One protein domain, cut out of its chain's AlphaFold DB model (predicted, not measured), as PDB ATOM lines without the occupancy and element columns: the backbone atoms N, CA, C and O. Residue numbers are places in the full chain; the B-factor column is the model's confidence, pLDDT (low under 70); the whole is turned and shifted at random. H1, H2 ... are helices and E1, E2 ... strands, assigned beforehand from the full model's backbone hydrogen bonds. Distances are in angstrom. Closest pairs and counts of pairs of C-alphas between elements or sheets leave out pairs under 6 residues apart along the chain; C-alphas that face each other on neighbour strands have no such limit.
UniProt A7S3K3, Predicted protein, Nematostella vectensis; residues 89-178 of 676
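This is residues 89 to 178 of the 676 residues of the protein "Predicted protein" of Nematostella vectensis (UniProt A7S3K3). What does the model look like at first sight? H1 and H2 make a V joined by a tight link, with H3 packed on H1 and H4 packed on H2, each pair crossed rather than side by side; a small hairpin of strands E1 and E2 follows at the far end of H2. What are its counts and size? The printed part has 90 residues, with four named helices and two named strands in the order H1, H2, E1, E2, H3, H4; the sheet, in the order E1 - E2, is antiparallel and the class is mostly helix. The whole is compact, with a radius of gyration of the C-alphas of 13.7 A, and spans 36 by 36 by 22 A.

How does H1, residues 103 to 114, stand to H2, residues 118 to 131? They only just touch, with 3 pairs of C-alphas within 8 A, through residues 113 to 114 of H1 and 121 to 124 of H2 alone; the closest C-alphas, of Phe 113 and Gln 121, are 6.3 A apart. Their tilt is steep, 65 degrees, opposite ways. What do the strands do? E1, residues 133 to 135, and E2, residues 141 to 143, form an antiparallel hairpin, with N 134 and O 142 2.9 A apart, within hydrogen-bond range. Where are the last two helices? H3, residues 154 to 161, touches H1 about perpendicular at 77 degrees, the closest C-alphas being those of Ile 106 and Ala 160, 4.9 A apart. H4, residues 165 to 176, touches H2 at a steep tilt of 60 degrees, the same way, the closest C-alphas being those of Ile 126 and Tyr 175, 7.2 A apart. Which parts stay apart, and how are the helix backbones? H2 and H3, for instance, are apart; in H1, H2, H3 and H4 every O i to N i+4 pair is within hydrogen-bond range.

Where does the first helix begin? H1 begins at C-alpha 103, (273.664, 277.225, 335.647), and is 16.2 A long; H2 follows at 20.0 A. Where does the last helix end? H4, 16.2 A long, ends at C-alpha 176, (266.498, 259.398, 362.181), while H3 before it is 10.9 A long.

How far does it reach? The two C-alphas farthest apart, of Asn 115 and Asp 137, are 38.5 A apart; the printed part has no cut, and no link is long. Where is confidence low? The mean pLDDT of the printed part is 71.6, and 26 residues are under 70, among them 89 to 103 and 136 to 140.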
ATOM      1  N   VAL A  89     268.071 284.292 354.703       52.50
ATOM      2  CA  VAL A  89     267.344 285.488 355.199       52.50
ATOM      3  C   VAL A  89     268.110 286.259 356.291       52.50
ATOM      4  O   VAL A  89     267.832 287.425 356.527       52.50
ATOM      5  N   LYS A  90     269.097 285.637 356.954       45.41
ATOM      6  CA  LYS A  90     269.832 286.220 358.101       45.41
ATOM      7  C   LYS A  90     271.341 286.424 357.872       45.41
ATOM      8  O   LYS A  90     272.095 286.491 358.835       45.41
ATOM      9  N   ASN A  91     271.822 286.458 356.626       40.84
ATOM     10  CA  ASN A  91     273.250 286.696 356.368       40.84
ATOM     11  C   ASN A  91     273.512 287.262 354.961       40.84
ATOM     12  O   ASN A  91     273.538 286.522 353.975       40.84
ATOM     13  N   VAL A  92     273.720 288.580 354.874       45.53
ATOM     14  CA  VAL A  92     273.820 289.335 353.606       45.53
ATOM     15  C   VAL A  92     274.994 288.863 352.730       45.53
ATOM     16  O   VAL A  92     274.882 288.845 351.508       45.53
ATOM     17  N   LYS A  93     276.089 288.376 353.334       44.78
ATOM     18  CA  LYS A  93     277.285 287.892 352.615       44.78
ATOM     19  C   LYS A  93     277.186 286.451 352.060       44.78
ATOM     20  O   LYS A  93     278.178 285.955 351.535       44.78
ATOM     21  N   LYS A  94     276.043 285.747 352.163       49.78
ATOM     22  CA  LYS A  94     275.893 284.349 351.674       49.78
ATOM     23  C   LYS A  94     274.592 284.074 350.901       49.78
ATOM     24  O   LYS A  94     273.796 283.211 351.282       49.78
ATOM     25  N   LYS A  95     274.399 284.732 349.752       58.44
ATOM     26  CA  LYS A  95     273.405 284.314 348.744       58.44
ATOM     27  C   LYS A  95     273.888 283.074 347.966       58.44
ATOM     28  O   LYS A  95     274.431 283.193 346.873       58.44
ATOM     29  N   CYS A  96     273.689 281.869 348.505       62.12
ATOM     30  CA  CYS A  96     274.209 280.629 347.901       62.12
ATOM     31  C   CYS A  96     273.699 280.327 346.474       62.12
ATOM     32  O   CYS A  96     274.397 279.648 345.728       62.12
ATOM     33  N   LEU A  97     272.504 280.802 346.098       60.22
ATOM     34  CA  LEU A  97     271.938 280.596 344.754       60.22
ATOM     35  C   LEU A  97     272.412 281.623 343.714       60.22
ATOM     36  O   LEU A  97     272.520 281.267 342.550       60.22
ATOM     37  N   GLU A  98     272.721 282.858 344.118       58.75
ATOM     38  CA  GLU A  98     273.167 283.917 343.194       58.75
ATOM     39  C   GLU A  98     274.702 283.978 343.080       58.75
ATOM     40  O   GLU A  98     275.230 284.162 341.989       58.75
ATOM     41  N   ASN A  99     275.433 283.772 344.185       57.66
ATOM     42  CA  ASN A  99     276.871 284.072 344.259       57.66
ATOM     43  C   ASN A  99     277.782 282.827 344.231       57.66
ATOM     44  O   ASN A  99     278.999 282.973 344.321       57.66
ATOM     45  N   MET A 100     277.237 281.602 344.208       57.09
ATOM     46  CA  MET A 100     278.044 280.375 344.378       57.09
ATOM     47  C   MET A 100     277.710 279.212 343.434       57.09
ATOM     48  O   MET A 100     278.561 278.335 343.271       57.09
ATOM     49  N   LEU A 101     276.536 279.173 342.803       62.62
ATOM     50  CA  LEU A 101     276.110 278.064 341.941       62.62
ATOM     51  C   LEU A 101     275.876 278.558 340.514       62.62
ATOM     52  O   LEU A 101     275.027 279.415 340.292       62.62
ATOM     53  N   ASN A 102     276.584 277.989 339.538       68.25
ATOM     54  CA  ASN A 102     276.407 278.359 338.137       68.25
ATOM     55  C   ASN A 102     275.294 277.510 337.497       68.25
ATOM     56  O   ASN A 102     275.018 276.388 337.932       68.25
ATOM     57  N   ARG A 103     274.695 277.984 336.393       65.75
ATOM     58  CA  ARG A 103     273.664 277.225 335.647       65.75
ATOM     59  C   ARG A 103     274.126 275.804 335.276       65.75
ATOM     60  O   ARG A 103     273.336 274.868 335.364       65.75
ATOM     61  N   LYS A 104     275.420 275.638 334.952       70.75
ATOM     62  CA  LYS A 104     276.057 274.335 334.685       70.75
ATOM     63  C   LYS A 104     276.075 273.405 335.914       70.75
ATOM     64  O   LYS A 104     275.752 272.232 335.757       70.75
ATOM     65  N   ASP A 105     276.371 273.911 337.120       69.56
ATOM     66  CA  ASP A 105     276.350 273.114 338.365       69.56
ATOM     67  C   ASP A 105     274.946 272.542 338.624       69.56
ATOM     68  O   ASP A 105     274.778 271.352 338.890       69.56
ATOM     69  N   ILE A 106     273.915 273.389 338.509       72.12
ATOM     70  CA  ILE A 106     272.520 273.004 338.771       72.12
ATOM     71  C   ILE A 106     272.006 272.035 337.699       72.12
ATOM     72  O   ILE A 106     271.332 271.061 338.033       72.12
ATOM     73  N   GLN A 107     272.354 272.238 336.426       75.19
ATOM     74  CA  GLN A 107     271.987 271.305 335.359       75.19
ATOM     75  C   GLN A 107     272.668 269.937 335.542       75.19
ATOM     76  O   GLN A 107     272.000 268.913 335.403       75.19
ATOM     77  N   ALA A 108     273.939 269.900 335.958       76.56
ATOM     78  CA  ALA A 108     274.624 268.658 336.321       76.56
ATOM     79  C   ALA A 108     273.956 267.956 337.521       76.56
ATOM     80  O   ALA A 108     273.689 266.755 337.452       76.56
ATOM     81  N   CYS A 109     273.604 268.696 338.580       78.62
ATOM     82  CA  CYS A 109     272.893 268.153 339.747       78.62
ATOM     83  C   CYS A 109     271.528 267.554 339.373       78.62
ATOM     84  O   CYS A 109     271.199 266.446 339.807       78.62
ATOM     85  N   ARG A 110     270.740 268.247 338.539       80.69
ATOM     86  CA  ARG A 110     269.434 267.747 338.081       80.69
ATOM     87  C   ARG A 110     269.579 266.504 337.211       80.69
ATOM     88  O   ARG A 110     268.877 265.533 337.476       80.69
ATOM     89  N   SER A 111     270.503 266.484 336.251       76.06
ATOM     90  CA  SER A 111     270.760 265.296 335.423       76.06
ATOM     91  C   SER A 111     271.231 264.099 336.256       76.06
ATOM     92  O   SER A 111     270.720 262.994 336.080       76.06
ATOM     93  N   ALA A 112     272.141 264.305 337.213       77.62
ATOM     94  CA  ALA A 112     272.661 263.238 338.073       77.62
ATOM     95  C   ALA A 112     271.593 262.603 338.988       77.62
ATOM     96  O   ALA A 112     271.706 261.425 339.329       77.62
ATOM     97  N   PHE A 113     270.560 263.361 339.377       82.94
ATOM     98  CA  PHE A 113     269.495 262.887 340.266       82.94
ATOM     99  C   PHE A 113     268.234 262.412 339.524       82.94
ATOM    100  O   PHE A 113     267.686 261.369 339.866       82.94
ATOM    101  N   TRP A 114     267.766 263.126 338.497       81.44
ATOM    102  CA  TRP A 114     266.499 262.810 337.815       81.44
ATOM    103  C   TRP A 114     266.615 261.769 336.697       81.44
ATOM    104  O   TRP A 114     265.593 261.207 336.304       81.44
ATOM    105  N   ASN A 115     267.828 261.441 336.240       80.31
ATOM    106  CA  ASN A 115     268.050 260.281 335.365       80.31
ATOM    107  C   ASN A 115     268.019 258.941 336.128       80.31
ATOM    108  O   ASN A 115     268.012 257.885 335.500       80.31
ATOM    109  N   LYS A 116     267.984 258.976 337.468       78.75
ATOM    110  CA  LYS A 116     267.890 257.801 338.346       78.75
ATOM    111  C   LYS A 116     266.443 257.396 338.614       78.75
ATOM    112  O   LYS A 116     265.545 258.242 338.636       78.75
ATOM    113  N   THR A 117     266.220 256.112 338.880       78.19
ATOM    114  CA  THR A 117     264.922 255.567 339.320       78.19
ATOM    115  C   THR A 117     264.476 256.142 340.673       78.19
ATOM    116  O   THR A 117     265.281 256.686 341.428       78.19
ATOM    117  N   GLU A 118     263.190 256.016 341.031       71.25
ATOM    118  CA  GLU A 118     262.691 256.510 342.331       71.25
ATOM    119  C   GLU A 118     263.368 255.832 343.540       71.25
ATOM    120  O   GLU A 118     263.474 256.443 344.608       71.25
ATOM    121  N   GLU A 119     263.852 254.598 343.364       68.75
ATOM    122  CA  GLU A 119     264.549 253.810 344.385       68.75
ATOM    123  C   GLU A 119     265.996 254.294 344.565       68.75
ATOM    124  O   GLU A 119     266.381 254.657 345.677       68.75
ATOM    125  N   GLU A 120     266.756 254.451 343.477       72.94
ATOM    126  CA  GLU A 120     268.088 255.075 343.501       72.94
ATOM    127  C   GLU A 120     268.057 256.536 343.986       72.94
ATOM    128  O   GLU A 120     268.956 256.977 344.698       72.94
ATOM    129  N   GLN A 121     267.023 257.310 343.633       78.12
ATOM    130  CA  GLN A 121     266.820 258.671 344.152       78.12
ATOM    131  C   GLN A 121     266.605 258.674 345.672       78.12
ATOM    132  O   GLN A 121     267.023 259.608 346.361       78.12
ATOM    133  N   ARG A 122     265.933 257.649 346.210       75.25
ATOM    134  CA  ARG A 122     265.754 257.475 347.656       75.25
ATOM    135  C   ARG A 122     267.072 257.079 348.317       75.25
ATOM    136  O   ARG A 122     267.396 257.637 349.363       75.25
ATOM    137  N   GLU A 123     267.830 256.172 347.708       76.44
ATOM    138  CA  GLU A 123     269.149 255.762 348.195       76.44
ATOM    139  C   GLU A 123     270.150 256.926 348.190       76.44
ATOM    140  O   GLU A 123     270.808 257.138 349.199       76.44
ATOM    141  N   PHE A 124     270.175 257.761 347.145       81.19
ATOM    142  CA  PHE A 124     270.998 258.978 347.071       81.19
ATOM    143  C   PHE A 124     270.719 259.968 348.217       81.19
ATOM    144  O   PHE A 124     271.640 260.570 348.767       81.19
ATOM    145  N   ILE A 125     269.451 260.134 348.616       82.00
ATOM    146  CA  ILE A 125     269.096 260.983 349.765       82.00
ATOM    147  C   ILE A 125     269.536 260.327 351.084       82.00
ATOM    148  O   ILE A 125     270.021 261.023 351.973       82.00
ATOM    149  N   ILE A 126     269.399 259.004 351.222       76.38
ATOM    150  CA  ILE A 126     269.815 258.277 352.433       76.38
ATOM    151  C   ILE A 126     271.344 258.255 352.568       76.38
ATOM    152  O   ILE A 126     271.847 258.503 353.660       76.38
ATOM    153  N   SER A 127     272.096 258.026 351.490       76.44
ATOM    154  CA  SER A 127     273.562 258.034 351.519       76.44
ATOM    155  C   SER A 127     274.113 259.428 351.826       76.44
ATOM    156  O   SER A 127     275.029 259.539 352.636       76.44
ATOM    157  N   PHE A 128     273.494 260.500 351.314       82.12
ATOM    158  CA  PHE A 128     273.794 261.870 351.745       82.12
ATOM    159  C   PHE A 128     273.558 262.070 353.255       82.12
ATOM    160  O   PHE A 128     274.414 262.624 353.942       82.12
ATOM    161  N   LEU A 129     272.438 261.581 353.803       79.94
ATOM    162  CA  LEU A 129     272.166 261.667 355.245       79.94
ATOM    163  C   LEU A 129     273.166 260.847 356.088       79.94
ATOM    164  O   LEU A 129     273.518 261.266 357.187       79.94
ATOM    165  N   VAL A 130     273.654 259.713 355.580       74.88
ATOM    166  CA  VAL A 130     274.701 258.912 356.240       74.88
ATOM    167  C   VAL A 130     276.056 259.624 356.192       74.88
ATOM    168  O   VAL A 130     276.706 259.759 357.223       74.88
ATOM    169  N   ILE A 131     276.486 260.092 355.019       73.00
ATOM    170  CA  ILE A 131     277.856 260.578 354.774       73.00
ATOM    171  C   ILE A 131     278.063 262.014 355.271       73.00
ATOM    172  O   ILE A 131     279.151 262.359 355.723       73.00
ATOM    173  N   SER A 132     277.045 262.872 355.188       70.69
ATOM    174  CA  SER A 132     277.197 264.319 355.395       70.69
ATOM    175  C   SER A 132     276.749 264.817 356.775       70.69
ATOM    176  O   SER A 132     276.508 266.016 356.923       70.69
ATOM    177  N   HIS A 133     276.636 263.942 357.781       76.62
ATOM    178  CA  HIS A 133     276.277 264.324 359.152       76.62
ATOM    179  C   HIS A 133     277.487 264.376 360.100       76.62
ATOM    180  O   HIS A 133     278.416 263.581 359.996       76.62
ATOM    181  N   HIS A 134     277.439 265.295 361.059       71.31
ATOM    182  CA  HIS A 134     278.241 265.282 362.285       71.31
ATOM    183  C   HIS A 134     277.317 265.542 363.480       71.31
ATOM    184  O   HIS A 134     276.179 265.980 363.295       71.31
ATOM    185  N   LYS A 135     277.780 265.253 364.697       70.69
ATOM    186  CA  LYS A 135     277.027 265.552 365.922       70.69
ATOM    187  C   LYS A 135     277.465 266.894 366.498       70.69
ATOM    188  O   LYS A 135     278.656 267.188 366.482       70.69
ATOM    189  N   ASP A 136     276.509 267.671 366.997       69.06
ATOM    190  CA  ASP A 136     276.790 268.798 367.892       69.06
ATOM    191  C   ASP A 136     277.004 268.334 369.342       69.06
ATOM    192  O   ASP A 136     276.779 267.165 369.674       69.06
ATOM    193  N   ASP A 137     277.403 269.258 370.217       57.66
ATOM    194  CA  ASP A 137     277.659 269.001 371.644       57.66
ATOM    195  C   ASP A 137     276.401 268.547 372.414       57.66
ATOM    196  O   ASP A 137     276.493 268.004 373.513       57.66
ATOM    197  N   SER A 138     275.208 268.719 371.826       64.88
ATOM    198  CA  SER A 138     273.931 268.200 372.338       64.88
ATOM    199  C   SER A 138     273.525 266.852 371.718       64.88
ATOM    200  O   SER A 138     272.410 266.368 371.936       64.88
ATOM    201  N   GLY A 139     274.419 266.234 370.941       60.53
ATOM    202  CA  GLY A 139     274.251 264.928 370.303       60.53
ATOM    203  C   GLY A 139     273.385 264.921 369.041       60.53
ATOM    204  O   GLY A 139     273.050 263.835 368.556       60.53
ATOM    205  N   ARG A 140     272.997 266.083 368.497       66.12
ATOM    206  CA  ARG A 140     272.086 266.185 367.341       66.12
ATOM    207  C   ARG A 140     272.849 266.153 366.022       66.12
ATOM    208  O   ARG A 140     273.922 266.732 365.903       66.12
ATOM    209  N   ASN A 141     272.246 265.547 365.001       72.31
ATOM    210  CA  ASN A 141     272.830 265.484 363.662       72.31
ATOM    211  C   ASN A 141     272.714 266.836 362.926       72.31
ATOM    212  O   ASN A 141     271.619 267.242 362.506       72.31
ATOM    213  N   ILE A 142     273.854 267.495 362.709       73.00
ATOM    214  CA  ILE A 142     274.018 268.639 361.807       73.00
ATOM    215  C   ILE A 142     274.529 268.132 360.453       73.00
ATOM    216  O   ILE A 142     275.483 267.361 360.374       73.00
ATOM    217  N   TYR A 143     273.891 268.584 359.371       79.25
ATOM    218  CA  TYR A 143     274.165 268.130 358.006       79.25
ATOM    219  C   TYR A 143     274.931 269.192 357.206       79.25
ATOM    220  O   TYR A 143     274.484 270.337 357.102       79.25
ATOM    221  N   ASN A 144     276.066 268.811 356.620       76.81
ATOM    222  CA  ASN A 144     276.901 269.665 355.774       76.81
ATOM    223  C   ASN A 144     276.478 269.536 354.300       76.81
ATOM    224  O   ASN A 144     276.800 268.560 353.627       76.81
ATOM    225  N   TYR A 145     275.740 270.521 353.788       81.00
ATOM    226  CA  TYR A 145     275.257 270.520 352.407       81.00
ATOM    227  C   TYR A 145     276.327 271.077 351.462       81.00
ATOM    228  O   TYR A 145     276.667 272.258 351.534       81.00
ATOM    229  N   GLN A 146     276.828 270.251 350.541       76.25
ATOM    230  CA  GLN A 146     277.858 270.642 349.574       76.25
ATOM    231  C   GLN A 146     277.439 270.351 348.129       76.25
ATOM    232  O   GLN A 146     276.733 269.378 347.863       76.25
ATOM    233  N   ILE A 147     277.886 271.202 347.202       73.31
ATOM    234  CA  ILE A 147     277.772 271.041 345.742       73.31
ATOM    235  C   ILE A 147     279.083 271.532 345.124       73.31
ATOM    236  O   ILE A 147     279.543 272.616 345.471       73.31
ATOM    237  N   SER A 148     279.702 270.761 344.222       66.44
ATOM    238  CA  SER A 148     280.961 271.144 343.548       66.44
ATOM    239  C   SER A 148     282.055 271.638 344.524       66.44
ATOM    240  O   SER A 148     282.716 272.642 344.274       66.44
ATOM    241  N   ARG A 149     282.201 270.958 345.677       66.12
ATOM    242  CA  ARG A 149     283.054 271.319 346.841       66.12
ATOM    243  C   ARG A 149     282.719 272.647 347.559       66.12
ATOM    244  O   ARG A 149     283.391 272.993 348.526       66.12
ATOM    245  N   LYS A 150     281.666 273.367 347.162       74.44
ATOM    246  CA  LYS A 150     281.174 274.592 347.818       74.44
ATOM    247  C   LYS A 150     280.106 274.244 348.861       74.44
ATOM    248  O   LYS A 150     279.151 273.531 348.550       74.44
ATOM    249  N   THR A 151     280.227 274.773 350.080       74.00
ATOM    250  CA  THR A 151     279.212 274.601 351.135       74.00
ATOM    251  C   THR A 151     278.040 275.566 350.932       74.00
ATOM    252  O   THR A 151     278.228 276.778 350.824       74.00
ATOM    253  N   VAL A 152     276.821 275.028 350.904       77.44
ATOM    254  CA  VAL A 152     275.562 275.743 350.634       77.44
ATOM    255  C   VAL A 152     274.558 275.546 351.779       77.44
ATOM    256  O   VAL A 152     274.775 274.748 352.685       77.44
ATOM    257  N   CYS A 153     273.435 276.270 351.770       75.12
ATOM    258  CA  CYS A 153     272.345 276.020 352.720       75.12
ATOM    259  C   CYS A 153     271.384 274.923 352.218       75.12
ATOM    260  O   CYS A 153     271.251 274.712 351.010       75.12
ATOM    261  N   GLN A 154     270.641 274.279 353.130       77.25
ATOM    262  CA  GLN A 154     269.654 273.233 352.798       77.25
ATOM    263  C   GLN A 154     268.684 273.661 351.681       77.25
ATOM    264  O   GLN A 154     268.416 272.884 350.769       77.25
ATOM    265  N   LYS A 155     268.178 274.906 351.710       74.50
ATOM    266  CA  LYS A 155     267.271 275.426 350.670       74.50
ATOM    267  C   LYS A 155     267.926 275.454 349.284       74.50
ATOM    268  O   LYS A 155     267.286 275.066 348.312       74.50
ATOM    269  N   ALA A 156     269.187 275.883 349.194       73.88
ATOM    270  CA  ALA A 156     269.926 275.927 347.935       73.88
ATOM    271  C   ALA A 156     270.261 274.516 347.419       73.88
ATOM    272  O   ALA A 156     270.110 274.254 346.228       73.88
ATOM    273  N   TRP A 157     270.626 273.590 348.314       81.56
ATOM    274  CA  TRP A 157     270.872 272.184 347.971       81.56
ATOM    275  C   TRP A 157     269.618 271.504 347.401       81.56
ATOM    276  O   TRP A 157     269.652 270.931 346.312       81.56
ATOM    277  N   LEU A 158     268.478 271.656 348.084       80.38
ATOM    278  CA  LEU A 158     267.185 271.144 347.622       80.38
ATOM    279  C   LEU A 158     266.774 271.738 346.266       80.38
ATOM    280  O   LEU A 158     266.313 271.002 345.396       80.38
ATOM    281  N   PHE A 159     266.981 273.041 346.053       77.56
ATOM    282  CA  PHE A 159     266.672 273.711 344.784       77.56
ATOM    283  C   PHE A 159     267.557 273.233 343.619       77.56
ATOM    284  O   PHE A 159     267.056 273.016 342.509       77.56
ATOM    285  N   ALA A 160     268.853 273.025 343.870       77.75
ATOM    286  CA  ALA A 160     269.801 272.550 342.865       77.75
ATOM    287  C   ALA A 160     269.450 271.140 342.365       77.75
ATOM    288  O   ALA A 160     269.377 270.927 341.158       77.75
ATOM    289  N   TYR A 161     269.134 270.206 343.268       78.56
ATOM    290  CA  TYR A 161     268.673 268.859 342.900       78.56
ATOM    291  C   TYR A 161     267.177 268.789 342.525       78.56
ATOM    292  O   TYR A 161     266.708 267.765 342.033       78.56
ATOM    293  N   GLY A 162     266.401 269.861 342.728       77.88
ATOM    294  CA  GLY A 162     264.951 269.891 342.477       77.88
ATOM    295  C   GLY A 162     264.117 269.063 343.467       77.88
ATOM    296  O   GLY A 162     262.995 268.664 343.156       77.88
ATOM    297  N   ILE A 163     264.653 268.764 344.653       81.94
ATOM    298  CA  ILE A 163     264.006 267.928 345.671       81.94
ATOM    299  C   ILE A 163     263.044 268.789 346.499       81.94
ATOM    300  O   ILE A 163     263.442 269.785 347.099       81.94
ATOM    301  N   SER A 164     261.771 268.396 346.589       77.56
ATOM    302  CA  SER A 164     260.807 269.121 347.424       77.56
ATOM    303  C   SER A 164     261.121 268.958 348.917       77.56
ATOM    304  O   SER A 164     261.456 267.867 349.387       77.56
ATOM    305  N   ASN A 165     260.970 270.039 349.690       74.44
ATOM    306  CA  ASN A 165     261.324 270.057 351.114       74.44
ATOM    307  C   ASN A 165     260.588 268.968 351.922       74.44
ATOM    308  O   ASN A 165     261.185 268.328 352.780       74.44
ATOM    309  N   GLY A 166     259.324 268.679 351.584       71.88
ATOM    310  CA  GLY A 166     258.561 267.580 352.186       71.88
ATOM    311  C   GLY A 166     259.102 266.179 351.858       71.88
ATOM    312  O   GLY A 166     259.127 265.324 352.740       71.88
ATOM    313  N   ARG A 167     259.599 265.936 350.631       76.69
ATOM    314  CA  ARG A 167     260.227 264.648 350.261       76.69
ATOM    315  C   ARG A 167     261.507 264.423 351.066       76.69
ATOM    316  O   ARG A 167     261.711 263.323 351.570       76.69
ATOM    317  N   PHE A 168     262.327 265.462 351.221       82.19
ATOM    318  CA  PHE A 168     263.550 265.398 352.022       82.19
ATOM    319  C   PHE A 168     263.258 265.238 353.520       82.19
ATOM    320  O   PHE A 168     263.797 264.331 354.146       82.19
ATOM    321  N   HIS A 169     262.364 266.054 354.088       79.81
ATOM    322  CA  HIS A 169     262.014 266.003 355.512       79.81
ATOM    323  C   HIS A 169     261.454 264.634 355.929       79.81
ATOM    324  O   HIS A 169     261.921 264.060 356.910       79.81
ATOM    325  N   ASN A 170     260.537 264.060 355.143       75.19
ATOM    326  CA  ASN A 170     259.964 262.743 355.433       75.19
ATOM    327  C   ASN A 170     261.006 261.610 355.347       75.19
ATOM    328  O   ASN A 170     260.930 260.654 356.116       75.19
ATOM    329  N   LEU A 171     261.980 261.704 354.431       76.88
ATOM    330  CA  LEU A 171     263.078 260.733 354.340       76.88
ATOM    331  C   LEU A 171     264.100 260.905 355.471       76.88
ATOM    332  O   LEU A 171     264.569 259.901 356.001       76.88
ATOM    333  N   ARG A 172     264.390 262.147 355.879       78.75
ATOM    334  CA  ARG A 172     265.238 262.448 357.038       78.75
ATOM    335  C   ARG A 172     264.632 261.892 358.329       78.75
ATOM    336  O   ARG A 172     265.319 261.144 359.013       78.75
ATOM    337  N   LEU A 173     263.351 262.156 358.604       76.00
ATOM    338  CA  LEU A 173     262.657 261.576 359.761       76.00
ATOM    339  C   LEU A 173     262.670 260.042 359.713       76.00
ATOM    340  O   LEU A 173     263.009 259.401 360.700       76.00
ATOM    341  N   ALA A 174     262.384 259.434 358.557       69.19
ATOM    342  CA  ALA A 174     262.425 257.978 358.419       69.19
ATOM    343  C   ALA A 174     263.829 257.379 358.647       69.19
ATOM    344  O   ALA A 174     263.923 256.229 359.073       69.19
ATOM    345  N   TYR A 175     264.903 258.126 358.374       74.38
ATOM    346  CA  TYR A 175     266.283 257.740 358.682       74.38
ATOM    347  C   TYR A 175     266.613 257.929 360.174       74.38
ATOM    348  O   TYR A 175     267.088 256.992 360.810       74.38
ATOM    349  N   GLU A 176     266.288 259.088 360.755       72.75
ATOM    350  CA  GLU A 176     266.498 259.398 362.181       72.75
ATOM    351  C   GLU A 176     265.672 258.472 363.111       72.75
ATOM    352  O   GLU A 176     266.132 258.117 364.193       72.75
ATOM    353  N   GLU A 177     264.507 257.984 362.666       70.75
ATOM    354  CA  GLU A 177     263.704 256.940 363.334       70.75
ATOM    355  C   GLU A 177     264.188 255.491 363.071       70.75
ATOM    356  O   GLU A 177     263.510 254.528 363.454       70.75
ATOM    357  N   GLY A 178     265.304 255.289 362.360       59.78
ATOM    358  CA  GLY A 178     265.837 253.960 362.021       59.78
ATOM    359  C   GLY A 178     264.935 253.119 361.101       59.78
ATOM    360  O   GLY A 178     265.059 251.897 361.048       59.78
TER     361      GLY A 178